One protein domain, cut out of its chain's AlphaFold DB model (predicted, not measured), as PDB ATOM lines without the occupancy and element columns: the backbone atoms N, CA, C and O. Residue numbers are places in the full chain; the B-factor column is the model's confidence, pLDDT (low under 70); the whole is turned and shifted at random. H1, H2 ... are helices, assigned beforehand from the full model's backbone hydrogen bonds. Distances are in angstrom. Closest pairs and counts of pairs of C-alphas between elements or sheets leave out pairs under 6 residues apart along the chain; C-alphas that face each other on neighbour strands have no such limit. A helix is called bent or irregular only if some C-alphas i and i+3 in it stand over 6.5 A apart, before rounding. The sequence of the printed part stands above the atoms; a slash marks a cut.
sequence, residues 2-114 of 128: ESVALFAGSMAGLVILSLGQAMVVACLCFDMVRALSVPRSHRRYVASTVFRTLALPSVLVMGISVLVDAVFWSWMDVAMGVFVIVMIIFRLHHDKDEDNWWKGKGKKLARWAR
ATOM      1  N   GLU A   2      21.778  43.836   3.942       76.69
ATOM      2  CA  GLU A   2      21.892  45.169   3.316       76.69
ATOM      3  C   GLU A   2      23.319  45.733   3.274       76.69
ATOM      4  O   GLU A   2      23.771  46.152   2.219       76.69
ATOM      5  N   SER A   3      24.074  45.680   4.372       77.38
ATOM      6  CA  SER A   3      25.458  46.179   4.411       77.38
ATOM      7  C   SER A   3      26.414  45.425   3.477       77.38
ATOM      8  O   SER A   3      27.288  46.031   2.863       77.38
ATOM      9  N   VAL A   4      26.233  44.109   3.331       72.12
ATOM     10  CA  VAL A   4      27.025  43.264   2.420       72.12
ATOM     11  C   VAL A   4      26.638  43.531   0.968       72.12
ATOM     12  O   VAL A   4      27.514  43.644   0.118       72.12
ATOM     13  N   ALA A   5      25.344  43.701   0.691       73.56
ATOM     14  CA  ALA A   5      24.850  44.050  -0.637       73.56
ATOM     15  C   ALA A   5      25.299  45.452  -1.073       73.56
ATOM     16  O   ALA A   5      25.728  45.633  -2.210       73.56
ATOM     17  N   LEU A   6      25.287  46.424  -0.157       79.81
ATOM     18  CA  LEU A   6      25.821  47.766  -0.390       79.81
ATOM     19  C   LEU A   6      27.325  47.732  -0.662       79.81
ATOM     20  O   LEU A   6      27.796  48.417  -1.565       79.81
ATOM     21  N   PHE A   7      28.081  46.917   0.075       77.25
ATOM     22  CA  PHE A   7      29.505  46.740  -0.183       77.25
ATOM     23  C   PHE A   7      29.754  46.084  -1.547       77.25
ATOM     24  O   PHE A   7      30.476  46.657  -2.358       77.25
ATOM     25  N   ALA A   8      29.124  44.941  -1.831       69.62
ATOM     26  CA  ALA A   8      29.288  44.203  -3.086       69.62
ATOM     27  C   ALA A   8      28.845  45.012  -4.318       69.62
ATOM     28  O   ALA A   8      29.461  44.902  -5.374       69.62
ATOM     29  N   GLY A   9      27.818  45.855  -4.177       72.88
ATOM     30  CA  GLY A   9      27.358  46.770  -5.224       72.88
ATOM     31  C   GLY A   9      28.135  48.090  -5.305       72.88
ATOM     32  O   GLY A   9      27.971  48.836  -6.269       72.88
ATOM     33  N   SER A  10      28.981  48.406  -4.321       83.38
ATOM     34  CA  SER A  10      29.800  49.621  -4.343       83.38
ATOM     35  C   SER A  10      30.999  49.470  -5.279       83.38
ATOM     36  O   SER A  10      31.586  48.395  -5.404       83.38
ATOM     37  N   MET A  11      31.446  50.579  -5.874       81.19
ATOM     38  CA  MET A  11      32.670  50.591  -6.686       81.19
ATOM     39  C   MET A  11      33.893  50.098  -5.908       81.19
ATOM     40  O   MET A  11      34.704  49.352  -6.450       81.19
ATOM     41  N   ALA A  12      34.009  50.463  -4.629       79.75
ATOM     42  CA  ALA A  12      35.104  50.006  -3.780       79.75
ATOM     43  C   ALA A  12      35.065  48.484  -3.568       79.75
ATOM     44  O   ALA A  12      36.096  47.826  -3.702       79.75
ATOM     45  N   GLY A  13      33.889  47.913  -3.294       78.25
ATOM     46  CA  GLY A  13      33.733  46.466  -3.147       78.25
ATOM     47  C   GLY A  13      34.022  45.714  -4.441       78.25
ATOM     48  O   GLY A  13      34.781  44.751  -4.417       78.25
ATOM     49  N   LEU A  14      33.531  46.200  -5.583       82.31
ATOM     50  CA  LEU A  14      33.835  45.615  -6.894       82.31
ATOM     51  C   LEU A  14      35.334  45.648  -7.214       82.31
ATOM     52  O   LEU A  14      35.886  44.656  -7.690       82.31
ATOM     53  N   VAL A  15      36.021  46.753  -6.918       83.50
ATOM     54  CA  VAL A  15      37.476  46.866  -7.113       83.50
ATOM     55  C   VAL A  15      38.230  45.893  -6.204       83.50
ATOM     56  O   VAL A  15      39.127  45.196  -6.671       83.50
ATOM     57  N   ILE A  16      37.856  45.792  -4.928       83.75
ATOM     58  CA  ILE A  16      38.512  44.882  -3.975       83.75
ATOM     59  C   ILE A  16      38.289  43.419  -4.370       83.75
ATOM     60  O   ILE A  16      39.242  42.637  -4.391       83.75
ATOM     61  N   LEU A  17      37.053  43.048  -4.710       82.44
ATOM     62  CA  LEU A  17      36.711  41.685  -5.108       82.44
ATOM     63  C   LEU A  17      37.384  41.311  -6.435       82.44
ATOM     64  O   LEU A  17      37.956  40.228  -6.536       82.44
ATOM     65  N   SER A  18      37.411  42.210  -7.423       83.69
ATOM     66  CA  SER A  18      38.075  41.960  -8.714       83.69
ATOM     67  C   SER A  18      39.599  41.871  -8.602       83.69
ATOM     68  O   SER A  18      40.194  40.954  -9.169       83.69
ATOM     69  N   LEU A  19      40.241  42.751  -7.822       82.62
ATOM     70  CA  LEU A  19      41.665  42.630  -7.480       82.62
ATOM     71  C   LEU A  19      41.947  41.297  -6.795       82.62
ATOM     72  O   LEU A  19      42.911  40.604  -7.120       82.62
ATOM     73  N   GLY A  20      41.064  40.922  -5.882       81.50
ATOM     74  CA  GLY A  20      41.077  39.643  -5.215       81.50
ATOM     75  C   GLY A  20      41.076  38.447  -6.166       81.50
ATOM     76  O   GLY A  20      41.956  37.589  -6.094       81.50
ATOM     77  N   GLN A  21      40.118  38.421  -7.091       83.44
ATOM     78  CA  GLN A  21      40.012  37.384  -8.117       83.44
ATOM     79  C   GLN A  21      41.251  37.361  -9.022       83.44
ATOM     80  O   GLN A  21      41.800  36.291  -9.285       83.44
ATOM     81  N   ALA A  22      41.772  38.524  -9.421       85.19
ATOM     82  CA  ALA A  22      43.010  38.607 -10.194       85.19
ATOM     83  C   ALA A  22      44.210  37.990  -9.447       85.19
ATOM     84  O   ALA A  22      45.030  37.306 -10.063       85.19
ATOM     85  N   MET A  23      44.299  38.162  -8.122       83.00
ATOM     86  CA  MET A  23      45.341  37.521  -7.309       83.00
ATOM     87  C   MET A  23      45.192  35.997  -7.264       83.00
ATOM     88  O   MET A  23      46.201  35.290  -7.329       83.00
ATOM     89  N   VAL A  24      43.963  35.479  -7.174       84.31
ATOM     90  CA  VAL A  24      43.689  34.032  -7.223       84.31
ATOM     91  C   VAL A  24      44.089  33.461  -8.584       84.31
ATOM     92  O   VAL A  24      44.820  32.471  -8.640       84.31
ATOM     93  N   VAL A  25      43.695  34.116  -9.680       86.69
ATOM     94  CA  VAL A  25      44.070  33.704 -11.042       86.69
ATOM     95  C   VAL A  25      45.586  33.710 -11.210       86.69
ATOM     96  O   VAL A  25      46.156  32.718 -11.661       86.69
ATOM     97  N   ALA A  26      46.266  34.776 -10.776       83.44
ATOM     98  CA  ALA A  26      47.723  34.837 -10.815       83.44
ATOM     99  C   ALA A  26      48.359  33.682 -10.021       83.44
ATOM    100  O   ALA A  26      49.282  33.035 -10.518       83.44
ATOM    101  N   CYS A  27      47.842  33.380  -8.825       85.50
ATOM    102  CA  CYS A  27      48.294  32.256  -8.004       85.50
ATOM    103  C   CYS A  27      48.202  30.924  -8.771       85.50
ATOM    104  O   CYS A  27      49.192  30.194  -8.844       85.50
ATOM    105  N   LEU A  28      47.064  30.653  -9.422       83.56
ATOM    106  CA  LEU A  28      46.844  29.447 -10.232       83.56
ATOM    107  C   LEU A  28      47.724  29.402 -11.494       83.56
ATOM    108  O   LEU A  28      48.247  28.346 -11.850       83.56
ATOM    109  N   CYS A  29      47.949  30.537 -12.159       84.69
ATOM    110  CA  CYS A  29      48.853  30.608 -13.308       84.69
ATOM    111  C   CYS A  29      50.293  30.265 -12.909       84.69
ATOM    112  O   CYS A  29      50.943  29.453 -13.571       84.69
ATOM    113  N   PHE A  30      50.796  30.838 -11.811       81.94
ATOM    114  CA  PHE A  30      52.129  30.502 -11.301       81.94
ATOM    115  C   PHE A  30      52.217  29.052 -10.836       81.94
ATOM    116  O   PHE A  30      53.261  28.420 -10.997       81.94
ATOM    117  N   ASP A  31      51.119  28.511 -10.322       83.38
ATOM    118  CA  ASP A  31      51.024  27.113  -9.947       83.38
ATOM    119  C   ASP A  31      51.152  26.160 -11.153       83.38
ATOM    120  O   ASP A  31      51.915  25.188 -11.112       83.38
ATOM    121  N   MET A  32      50.496  26.490 -12.268       81.00
ATOM    122  CA  MET A  32      50.650  25.784 -13.546       81.00
ATOM    123  C   MET A  32      52.067  25.914 -14.108       81.00
ATOM    124  O   MET A  32      52.674  24.912 -14.490       81.00
ATOM    125  N   VAL A  33      52.644  27.121 -14.096       79.75
ATOM    126  CA  VAL A  33      54.041  27.338 -14.516       79.75
ATOM    127  C   VAL A  33      54.985  26.462 -13.697       79.75
ATOM    128  O   VAL A  33      55.933  25.900 -14.244       79.75
ATOM    129  N   ARG A  34      54.722  26.295 -12.399       76.06
ATOM    130  CA  ARG A  34      55.514  25.433 -11.523       76.06
ATOM    131  C   ARG A  34      55.391  23.954 -11.881       76.06
ATOM    132  O   ARG A  34      56.410  23.267 -11.893       76.06
ATOM    133  N   ALA A  35      54.181  23.489 -12.202       78.69
ATOM    134  CA  ALA A  35      53.924  22.110 -12.622       78.69
ATOM    135  C   ALA A  35      54.606  21.766 -13.956       78.69
ATOM    136  O   ALA A  35      55.123  20.664 -14.116       78.69
ATOM    137  N   LEU A  36      54.649  22.721 -14.888       81.00
ATOM    138  CA  LEU A  36      55.243  22.547 -16.219       81.00
ATOM    139  C   LEU A  36      56.759  22.808 -16.254       81.00
ATOM    140  O   LEU A  36      57.427  22.475 -17.231       81.00
ATOM    141  N   SER A  37      57.323  23.422 -15.210       77.56
ATOM    142  CA  SER A  37      58.741  23.784 -15.177       77.56
ATOM    143  C   SER A  37      59.636  22.636 -14.711       77.56
ATOM    144  O   SER A  37      59.375  21.959 -13.714       77.56
ATOM    145  N   VAL A  38      60.784  22.502 -15.380       76.94
ATOM    146  CA  VAL A  38      61.819  21.511 -15.056       76.94
ATOM    147  C   VAL A  38      62.252  21.636 -13.583       76.94
ATOM    148  O   VAL A  38      62.452  22.766 -13.101       76.94
ATOM    149  N   PRO A  39      62.412  20.508 -12.855       74.31
ATOM    150  CA  PRO A  39      62.954  20.500 -11.498       74.31
ATOM    151  C   PRO A  39      64.269  21.286 -11.405       74.31
ATOM    152  O   PRO A  39      65.119  21.178 -12.282       74.31
ATOM    153  N   ARG A  40      64.430  22.089 -10.344       70.25
ATOM    154  CA  ARG A  40      65.600  22.964 -10.085       70.25
ATOM    155  C   ARG A  40      65.865  24.094 -11.092       70.25
ATOM    156  O   ARG A  40      66.874  24.783 -10.971       70.25
ATOM    157  N   SER A  41      64.978  24.349 -12.052       81.44
ATOM    158  CA  SER A  41      65.131  25.511 -12.939       81.44
ATOM    159  C   SER A  41      64.891  26.841 -12.206       81.44
ATOM    160  O   SER A  41      64.070  26.929 -11.288       81.44
ATOM    161  N   HIS A  42      65.547  27.914 -12.663       81.88
ATOM    162  CA  HIS A  42      65.327  29.271 -12.140       81.88
ATOM    163  C   HIS A  42      63.849  29.694 -12.230       81.88
ATOM    164  O   HIS A  42      63.316  30.323 -11.319       81.88
ATOM    165  N   ARG A  43      63.152  29.283 -13.299       78.62
ATOM    166  CA  ARG A  43      61.715  29.540 -13.477       78.62
ATOM    167  C   ARG A  43      60.875  28.881 -12.383       78.62
ATOM    168  O   ARG A  43      59.995  29.535 -11.831       78.62
ATOM    169  N   ARG A  44      61.191  27.638 -12.003       80.81
ATOM    170  CA  ARG A  44      60.508  26.936 -10.907       80.81
ATOM    171  C   ARG A  44      60.772  27.584  -9.547       80.81
ATOM    172  O   ARG A  44      59.842  27.712  -8.758       80.81
ATOM    173  N   TYR A  45      61.991  28.067  -9.303       82.81
ATOM    174  CA  TYR A  45      62.325  28.810  -8.080       82.81
ATOM    175  C   TYR A  45      61.498  30.100  -7.931       82.81
ATOM    176  O   TYR A  45      60.955  30.382  -6.855       82.81
ATOM    177  N   VAL A  46      61.371  30.875  -9.016       84.44
ATOM    178  CA  VAL A  46      60.546  32.094  -9.036       84.44
ATOM    179  C   VAL A  46      59.073  31.736  -8.858       84.44
ATOM    180  O   VAL A  46      58.424  32.304  -7.984       84.44
ATOM    181  N   ALA A  47      58.566  30.750  -9.603       84.44
ATOM    182  CA  ALA A  47      57.176  30.312  -9.505       84.44
ATOM    183  C   ALA A  47      56.816  29.811  -8.095       84.44
ATOM    184  O   ALA A  47      55.803  30.229  -7.548       84.44
ATOM    185  N   SER A  48      57.670  29.001  -7.458       83.25
ATOM    186  CA  SER A  48      57.474  28.530  -6.076       83.25
ATOM    187  C   SER A  48      57.496  29.683  -5.067       83.25
ATOM    188  O   SER A  48      56.682  29.738  -4.144       83.25
ATOM    189  N   THR A  49      58.387  30.657  -5.263       84.81
ATOM    190  CA  THR A  49      58.450  31.851  -4.411       84.81
ATOM    191  C   THR A  49      57.179  32.687  -4.524       84.81
ATOM    192  O   THR A  49      56.593  33.021  -3.493       84.81
ATOM    193  N   VAL A  50      56.744  32.986  -5.751       84.38
ATOM    194  CA  VAL A  50      55.559  33.806  -6.028       84.38
ATOM    195  C   VAL A  50      54.283  33.097  -5.576       84.38
ATOM    196  O   VAL A  50      53.458  33.701  -4.892       84.38
ATOM    197  N   PHE A  51      54.159  31.797  -5.853       85.50
ATOM    198  CA  PHE A  51      53.059  30.975  -5.356       85.50
ATOM    199  C   PHE A  51      52.984  31.025  -3.830       85.50
ATOM    200  O   PHE A  51      51.938  31.329  -3.272       85.50
ATOM    201  N   ARG A  52      54.103  30.827  -3.126       84.38
ATOM    202  CA  ARG A  52      54.108  30.825  -1.658       84.38
ATOM    203  C   ARG A  52      53.801  32.196  -1.051       84.38
ATOM    204  O   ARG A  52      53.233  32.249   0.037       84.38
ATOM    205  N   THR A  53      54.146  33.289  -1.735       84.75
ATOM    206  CA  THR A  53      53.726  34.639  -1.327       84.75
ATOM    207  C   THR A  53      52.256  34.917  -1.606       84.75
ATOM    208  O   THR A  53      51.618  35.574  -0.790       84.75
ATOM    209  N   LEU A  54      51.726  34.441  -2.736       84.31
ATOM    210  CA  LEU A  54      50.360  34.730  -3.183       84.31
ATOM    211  C   LEU A  54      49.323  33.759  -2.612       84.31
ATOM    212  O   LEU A  54      48.162  34.132  -2.495       84.31
ATOM    213  N   ALA A  55      49.721  32.558  -2.190       83.75
ATOM    214  CA  ALA A  55      48.813  31.542  -1.668       83.75
ATOM    215  C   ALA A  55      48.024  32.059  -0.457       83.75
ATOM    216  O   ALA A  55      46.800  32.011  -0.458       83.75
ATOM    217  N   LEU A  56      48.702  32.640   0.537       84.12
ATOM    218  CA  LEU A  56      48.052  33.196   1.728       84.12
ATOM    219  C   LEU A  56      47.047  34.324   1.423       84.12
ATOM    220  O   LEU A  56      45.894  34.192   1.836       84.12
ATOM    221  N   PRO A  57      47.413  35.407   0.705       84.38
ATOM    222  CA  PRO A  57      46.449  36.452   0.378       84.38
ATOM    223  C   PRO A  57      45.334  35.937  -0.540       84.38
ATOM    224  O   PRO A  57      44.186  36.323  -0.348       84.38
ATOM    225  N   SER A  58      45.626  35.022  -1.473       83.81
ATOM    226  CA  SER A  58      44.600  34.439  -2.349       83.81
ATOM    227  C   SER A  58      43.548  33.641  -1.570       83.81
ATOM    228  O   SER A  58      42.357  33.820  -1.807       83.81
ATOM    229  N   VAL A  59      43.958  32.839  -0.579       85.62
ATOM    230  CA  VAL A  59      43.036  32.101   0.301       85.62
ATOM    231  C   VAL A  59      42.179  33.054   1.132       85.62
ATOM    232  O   VAL A  59      40.983  32.820   1.280       85.62
ATOM    233  N   LEU A  60      42.762  34.141   1.647       85.50
ATOM    234  CA  LEU A  60      42.033  35.122   2.453       85.50
ATOM    235  C   LEU A  60      40.936  35.809   1.630       85.50
ATOM    236  O   LEU A  60      39.780  35.839   2.047       85.50
ATOM    237  N   VAL A  61      41.280  36.314   0.445       85.94
ATOM    238  CA  VAL A  61      40.313  36.963  -0.450       85.94
ATOM    239  C   VAL A  61      39.230  35.981  -0.896       85.94
ATOM    240  O   VAL A  61      38.045  36.321  -0.876       85.94
ATOM    241  N   MET A  62      39.611  34.762  -1.281       85.62
ATOM    242  CA  MET A  62      38.635  33.761  -1.703       85.62
ATOM    243  C   MET A  62      37.692  33.396  -0.551       85.62
ATOM    244  O   MET A  62      36.496  33.256  -0.769       85.62
ATOM    245  N   GLY A  63      38.193  33.347   0.688       84.69
ATOM    246  CA  GLY A  63      37.364  33.170   1.881       84.69
ATOM    247  C   GLY A  63      36.334  34.287   2.064       84.69
ATOM    248  O   GLY A  63      35.176  34.004   2.355       84.69
ATOM    249  N   ILE A  64      36.720  35.548   1.833       85.12
ATOM    250  CA  ILE A  64      35.780  36.682   1.854       85.12
ATOM    251  C   ILE A  64      34.740  36.539   0.736       85.12
ATOM    252  O   ILE A  64      33.558  36.754   0.984       85.12
ATOM    253  N   SER A  65      35.160  36.146  -0.468       84.00
ATOM    254  CA  SER A  65      34.255  35.974  -1.616       84.00
ATOM    255  C   SER A  65      33.217  34.880  -1.340       84.00
ATOM    256  O   SER A  65      32.025  35.126  -1.454       84.00
ATOM    257  N   VAL A  66      33.655  33.729  -0.822       86.62
ATOM    258  CA  VAL A  66      32.768  32.626  -0.417       86.62
ATOM    259  C   VAL A  66      31.774  33.056   0.666       86.62
ATOM    260  O   VAL A  66      30.617  32.646   0.632       86.62
ATOM    261  N   LEU A  67      32.193  33.883   1.631       85.56
ATOM    262  CA  LEU A  67      31.278  34.420   2.646       85.56
ATOM    263  C   LEU A  67      30.209  35.324   2.022       85.56
ATOM    264  O   LEU A  67      29.054  35.270   2.437       85.56
ATOM    265  N   VAL A  68      30.582  36.135   1.030       83.50
ATOM    266  CA  VAL A  68      29.639  36.967   0.273       83.50
ATOM    267  C   VAL A  68      28.656  36.082  -0.502       83.50
ATOM    268  O   VAL A  68      27.447  36.266  -0.364       83.50
ATOM    269  N   ASP A  69      29.141  35.071  -1.220       84.31
ATOM    270  CA  ASP A  69      28.303  34.152  -2.004       84.31
ATOM    271  C   ASP A  69      27.344  33.339  -1.120       84.31
ATOM    272  O   ASP A  69      26.182  33.127  -1.475       84.31
ATOM    273  N   ALA A  70      27.791  32.950   0.079       85.50
ATOM    274  CA  ALA A  70      26.959  32.272   1.070       85.50
ATOM    275  C   ALA A  70      25.821  33.168   1.578       85.50
ATOM    276  O   ALA A  70      24.696  32.698   1.757       85.50
ATOM    277  N   VAL A  71      26.081  34.468   1.768       86.69
ATOM    278  CA  VAL A  71      25.039  35.446   2.124       86.69
ATOM    279  C   VAL A  71      24.015  35.590   0.997       86.69
ATOM    280  O   VAL A  71      22.824  35.707   1.279       86.69
ATOM    281  N   PHE A  72      24.453  35.532  -0.263       84.81
ATOM    282  CA  PHE A  72      23.578  35.577  -1.438       84.81
ATOM    283  C   PHE A  72      22.921  34.234  -1.788       84.81
ATOM    284  O   PHE A  72      22.239  34.148  -2.808       84.81
ATOM    285  N   TRP A  73      23.078  33.199  -0.952       85.56
ATOM    286  CA  TRP A  73      22.523  31.858  -1.189       85.56
ATOM    287  C   TRP A  73      22.994  31.210  -2.507       85.56
ATOM    288  O   TRP A  73      22.360  30.277  -3.011       85.56
ATOM    289  N   SER A  74      24.139  31.644  -3.047       84.00
ATOM    290  CA  SER A  74      24.741  31.033  -4.236       84.00
ATOM    291  C   SER A  74      25.583  29.815  -3.855       84.00
ATOM    292  O   SER A  74      26.814  29.837  -3.821       84.00
ATOM    293  N   TRP A  75      24.910  28.711  -3.535       84.81
ATOM    294  CA  TRP A  75      25.565  27.491  -3.050       84.81
ATOM    295  C   TRP A  75      26.540  26.863  -4.056       84.81
ATOM    296  O   TRP A  75      27.510  26.222  -3.649       84.81
ATOM    297  N   MET A  76      26.311  27.060  -5.357       87.56
ATOM    298  CA  MET A  76      27.217  26.587  -6.405       87.56
ATOM    299  C   MET A  76      28.550  27.348  -6.375       87.56
ATOM    300  O   MET A  76      29.610  26.718  -6.385       87.56
ATOM    301  N   ASP A  77      28.503  28.677  -6.257       84.44
ATOM    302  CA  ASP A  77      29.705  29.516  -6.194       84.44
ATOM    303  C   ASP A  77      30.471  29.287  -4.886       84.44
ATOM    304  O   ASP A  77      31.696  29.145  -4.893       84.44
ATOM    305  N   VAL A  78      29.747  29.103  -3.776       86.06
ATOM    306  CA  VAL A  78      30.322  28.700  -2.483       86.06
ATOM    307  C   VAL A  78      31.092  27.386  -2.605       86.06
ATOM    308  O   VAL A  78      32.247  27.309  -2.179       86.06
ATOM    309  N   ALA A  79      30.488  26.348  -3.195       87.94
ATOM    310  CA  ALA A  79      31.134  25.046  -3.339       87.94
ATOM    311  C   ALA A  79      32.413  25.135  -4.189       87.94
ATOM    312  O   ALA A  79      33.456  24.595  -3.804       87.94
ATOM    313  N   MET A  80      32.359  25.870  -5.303       87.38
ATOM    314  CA  MET A  80      33.515  26.098  -6.173       87.38
ATOM    315  C   MET A  80      34.616  26.902  -5.473       87.38
ATOM    316  O   MET A  80      35.792  26.536  -5.544       87.38
ATOM    317  N   GLY A  81      34.257  27.959  -4.745       85.31
ATOM    318  CA  GLY A  81      35.212  28.780  -4.006       85.31
ATOM    319  C   GLY A  81      35.915  28.005  -2.890       85.31
ATOM    320  O   GLY A  81      37.144  28.060  -2.776       85.31
ATOM    321  N   VAL A  82      35.169  27.204  -2.121       88.06
ATOM    322  CA  VAL A  82      35.740  26.315  -1.093       88.06
ATOM    323  C   VAL A  82      36.668  25.279  -1.722       88.06
ATOM    324  O   VAL A  82      37.765  25.053  -1.205       88.06
ATOM    325  N   PHE A  83      36.283  24.684  -2.853       88.44
ATOM    326  CA  PHE A  83      37.128  23.726  -3.564       88.44
ATOM    327  C   PHE A  83      38.481  24.337  -3.958       88.44
ATOM    328  O   PHE A  83      39.530  23.745  -3.684       88.44
ATOM    329  N   VAL A  84      38.483  25.549  -4.522       86.50
ATOM    330  CA  VAL A  84      39.719  26.261  -4.887       86.50
ATOM    331  C   VAL A  84      40.584  26.547  -3.656       86.50
ATOM    332  O   VAL A  84      41.793  26.303  -3.690       86.50
ATOM    333  N   ILE A  85      39.987  27.002  -2.548       88.31
ATOM    334  CA  ILE A  85      40.710  27.238  -1.287       88.31
ATOM    335  C   ILE A  85      41.391  25.954  -0.803       88.31
ATOM    336  O   ILE A  85      42.588  25.963  -0.499       88.31
ATOM    337  N   VAL A  86      40.652  24.842  -0.760       88.94
ATOM    338  CA  VAL A  86      41.179  23.544  -0.320       88.94
ATOM    339  C   VAL A  86      42.310  23.081  -1.233       88.94
ATOM    340  O   VAL A  86      43.348  22.656  -0.725       88.94
ATOM    341  N   MET A  87      42.171  23.220  -2.556       87.00
ATOM    342  CA  MET A  87      43.239  22.874  -3.500       87.00
ATOM    343  C   MET A  87      44.514  23.687  -3.252       87.00
ATOM    344  O   MET A  87      45.602  23.107  -3.201       87.00
ATOM    345  N   ILE A  88      44.402  25.006  -3.052       85.75
ATOM    346  CA  ILE A  88      45.559  25.874  -2.782       85.75
ATOM    347  C   ILE A  88      46.238  25.469  -1.467       85.75
ATOM    348  O   ILE A  88      47.462  25.340  -1.426       85.75
ATOM    349  N   ILE A  89      45.466  25.223  -0.403       86.75
ATOM    350  CA  ILE A  89      46.000  24.814   0.907       86.75
ATOM    351  C   ILE A  89      46.674  23.444   0.821       86.75
ATOM    352  O   ILE A  89      47.796  23.277   1.305       86.75
ATOM    353  N   PHE A  90      46.013  22.470   0.197       87.06
ATOM    354  CA  PHE A  90      46.552  21.127   0.012       87.06
ATOM    355  C   PHE A  90      47.886  21.185  -0.729       87.06
ATOM    356  O   PHE A  90      48.889  20.613  -0.290       87.06
ATOM    357  N   ARG A  91      47.930  21.965  -1.809       82.69
ATOM    358  CA  ARG A  91      49.130  22.132  -2.616       82.69
ATOM    359  C   ARG A  91      50.241  22.867  -1.870       82.69
ATOM    360  O   ARG A  91      51.393  22.446  -1.935       82.69
ATOM    361  N   LEU A  92      49.903  23.890  -1.088       83.06
ATOM    362  CA  LEU A  92      50.846  24.566  -0.197       83.06
ATOM    363  C   LEU A  92      51.425  23.612   0.862       83.06
ATOM    364  O   LEU A  92      52.598  23.732   1.220       83.06
ATOM    365  N   HIS A  93      50.627  22.662   1.358       83.19
ATOM    366  CA  HIS A  93      51.063  21.701   2.373       83.19
ATOM    367  C   HIS A  93      51.958  20.592   1.805       83.19
ATOM    368  O   HIS A  93      52.909  20.177   2.471       83.19
ATOM    369  N   HIS A  94      51.676  20.126   0.586       80.12
ATOM    370  CA  HIS A  94      52.488  19.118  -0.102       80.12
ATOM    371  C   HIS A  94      53.779  19.687  -0.710       80.12
ATOM    372  O   HIS A  94      54.712  18.943  -1.002       80.12
ATOM    373  N   ASP A  95      53.893  21.010  -0.815       72.12
ATOM    374  CA  ASP A  95      55.068  21.713  -1.324       72.12
ATOM    375  C   ASP A  95      56.215  21.865  -0.294       72.12
ATOM    376  O   ASP A  95      56.719  22.963  -0.009       72.12
ATOM    377  N   LYS A  96      56.625  20.758   0.334       63.81
ATOM    378  CA  LYS A  96      57.696  20.783   1.347       63.81
ATOM    379  C   LYS A  96      59.099  20.723   0.749       63.81
ATOM    380  O   LYS A  96      60.007  21.305   1.347       63.81
ATOM    381  N   ASP A  97      59.270  20.172  -0.449       65.00
ATOM    382  CA  ASP A  97      60.598  19.901  -1.018       65.00
ATOM    383  C   ASP A  97      61.115  20.937  -2.022       65.00
ATOM    384  O   ASP A  97      62.293  20.906  -2.364       65.00
ATOM    385  N   GLU A  98      60.320  21.927  -2.441       67.94
ATOM    386  CA  GLU A  98      60.811  22.890  -3.436       67.94
ATOM    387  C   GLU A  98      61.669  24.015  -2.852       67.94
ATOM    388  O   GLU A  98      61.378  24.580  -1.789       67.94
ATOM    389  N   ASP A  99      62.731  24.364  -3.576       74.19
ATOM    390  CA  ASP A  99      63.578  25.509  -3.273       74.19
ATOM    391  C   ASP A  99      62.820  26.814  -3.536       74.19
ATOM    392  O   ASP A  99      62.349  27.074  -4.643       74.19
ATOM    393  N   ASN A 100      62.728  27.666  -2.516       79.44
ATOM    394  CA  ASN A 100      62.088  28.974  -2.615       79.44
ATOM    395  C   ASN A 100      62.839  30.031  -1.798       79.44
ATOM    396  O   ASN A 100      63.649  29.731  -0.911       79.44
ATOM    397  N   TRP A 101      62.562  31.301  -2.094       84.12
ATOM    398  CA  TRP A 101      63.186  32.439  -1.417       84.12
ATOM    399  C   TRP A 101      62.967  32.425   0.100       84.12
ATOM    400  O   TRP A 101      63.882  32.767   0.857       84.12
ATOM    401  N   TRP A 102      61.794  31.969   0.551       80.25
ATOM    402  CA  TRP A 102      61.406  31.959   1.963       80.25
ATOM    403  C   TRP A 102      62.238  31.003   2.823       80.25
ATOM    404  O   TRP A 102      62.542  31.335   3.972       80.25
ATOM    405  N   LYS A 103      62.692  29.869   2.275       80.50
ATOM    406  CA  LYS A 103      63.590  28.932   2.975       80.50
ATOM    407  C   LYS A 103      64.977  29.531   3.248       80.50
ATOM    408  O   LYS A 103      65.529  29.334   4.332       80.50
ATOM    409  N   GLY A 104      65.529  30.280   2.291       80.75
ATOM    410  CA  GLY A 104      66.877  30.855   2.369       80.75
ATOM    411  C   GLY A 104      66.898  32.302   2.866       80.75
ATOM    412  O   GLY A 104      67.158  32.578   4.042       80.75
ATOM    413  N   LYS A 105      66.651  33.243   1.945       80.75
ATOM    414  CA  LYS A 105      66.688  34.690   2.214       80.75
ATOM    415  C   LYS A 105      65.582  35.108   3.190       80.75
ATOM    416  O   LYS A 105      65.871  35.843   4.132       80.75
ATOM    417  N   GLY A 106      64.375  34.552   3.064       81.44
ATOM    418  CA  GLY A 106      63.271  34.823   3.990       81.44
ATOM    419  C   GLY A 106      63.572  34.397   5.431       81.44
ATOM    420  O   GLY A 106      63.315  35.156   6.360       81.44
ATOM    421  N   LYS A 107      64.231  33.251   5.655       82.88
ATOM    422  CA  LYS A 107      64.661  32.825   7.003       82.88
ATOM    423  C   LYS A 107      65.742  33.736   7.597       82.88
ATOM    424  O   LYS A 107      65.835  33.861   8.821       82.88
ATOM    425  N   LYS A 108      66.584  34.365   6.766       85.12
ATOM    426  CA  LYS A 108      67.531  35.401   7.220       85.12
ATOM    427  C   LYS A 108      66.785  36.679   7.616       85.12
ATOM    428  O   LYS A 108      67.017  37.164   8.719       85.12
ATOM    429  N   LEU A 109      65.840  37.138   6.792       84.62
ATOM    430  CA  LEU A 109      64.997  38.299   7.093       84.62
ATOM    431  C   LEU A 109      64.170  38.085   8.368       84.62
ATOM    432  O   LEU A 109      64.187  38.925   9.255       84.62
ATOM    433  N   ALA A 110      63.532  36.923   8.523       84.31
ATOM    434  CA  ALA A 110      62.760  36.584   9.716       84.31
ATOM    435  C   ALA A 110      63.634  36.529  10.979       84.31
ATOM    436  O   ALA A 110      63.201  36.939  12.051       84.31
ATOM    437  N   ARG A 111      64.881  36.043  10.875       86.31
ATOM    438  CA  ARG A 111      65.840  36.091  11.991       86.31
ATOM    439  C   ARG A 111      66.246  37.520  12.332       86.31
ATOM    440  O   ARG A 111      66.311  37.841  13.512       86.31
ATOM    441  N   TRP A 112      66.506  38.353  11.328       89.06
ATOM    442  CA  TRP A 112      66.808  39.768  11.527       89.06
ATOM    443  C   TRP A 112      65.624  40.511  12.165       89.06
ATOM    444  O   TRP A 112      65.798  41.147  13.197       89.06
ATOM    445  N   ALA A 113      64.409  40.329  11.644       85.81
ATOM    446  CA  ALA A 113      63.195  40.947  12.171       85.81
ATOM    447  C   ALA A 113      62.910  40.499  13.611       85.81
ATOM    448  O   ALA A 113      62.606  41.328  14.461       85.81
ATOM    449  N   ARG A 114      63.079  39.204  13.922       84.81
ATOM    450  CA  ARG A 114      62.973  38.707  15.303       84.81
ATOM    451  C   ARG A 114      63.986  39.363  16.229       84.81
ATOM    452  O   ARG A 114      63.605  39.741  17.328       84.81
TER     453      ARG A 114
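What this domain is: This is residues 2 to 114 of the 128 residues of an uncharacterized protein of Arthrobacter sp. SPG23 (UniProt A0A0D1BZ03). Three long helices make the body: H3, which bends part-way, folds back on H2 with its first arm H3a and on H4 with its second arm H3b, like two helical hairpins joined end to end. H4 runs side by side with H3b, while H2 crosses it; the short H1 sits at one end of the body, and at the other end H5 points away, with its residues 104 to 109 sticking out. The printed part has 113 residues, with five named helices, H1 to H5 in chain order, and no named strand; the class is all helix. The whole is loose, with a radius of gyration of the C-alphas of 16.6 A and spans of 49 by 33 by 21 A.

Where its parts are: H1, residues 2 to 9, begins with C-alpha 2 at (21.892, 45.169, 3.316). H2, residues 11 to 36, is 37.2 A long from first to last C-alpha. H3, residues 42 to 71, was assigned as one helix by its hydrogen bonds but is bent: C-alphas 53 and 56 are 6.6 A apart. Its arms are H3a, residues 42 to 53, 16.7 A long, and H3b, residues 56 to 71, 23.1 A long. H4, residues 75 to 94, is 28.3 A long and begins with C-alpha 75 at (25.565, 27.491, -3.050). H5, residues 101 to 114, is 17.9 A long and ends with C-alpha 114 at (62.973, 38.707, 15.303).

How they stand to each other: H3 is the hub, touching three other helices, and its arms stand at a steep tilt of 47 degrees. H3b and H4 touch and form a helical hairpin, opposite ways at a shallow tilt of 19 degrees; their closest C-alphas, those of Val 66 and Val 78, are 5.1 A apart. H2 touches H3b with residues 17 to 27 alone, at a steep tilt of 51 degrees; the closest C-alphas are those of Val 24 and Ser 58, 5.0 A. With residues 27 to 34 alone H2 touches H3a, a helical hairpin at 36 degrees, only just steep; the C-alphas of Arg 34 and Arg 44 come closest, 5.3 A. The helix packing is mostly crossed. H2 and H4 are near each other. H1 is close to but not clearly touching H2, with the C-alphas of Phe 7 and Gly 13 closest at 5.2 A. H5 only just touches H3a, with 3 pairs of C-alphas within 8 A, the closest those of Thr 49 and Trp 101, 5.6 A; H4 and H5 are apart. Every O i to N i+4 pair is within hydrogen-bond range in H1, H2, H3a, H3b and H4, and 8 of 10 are in H5.

The domain as a whole: The C-alphas farthest apart, those of Glu 2 and Arg 40, are 50.8 A apart. The printed part has no cut. No link is long: H4 to H5 is short, the others tight. The mean pLDDT of the printed part is 82.3; residues 8 and 96 to 98 are under 70.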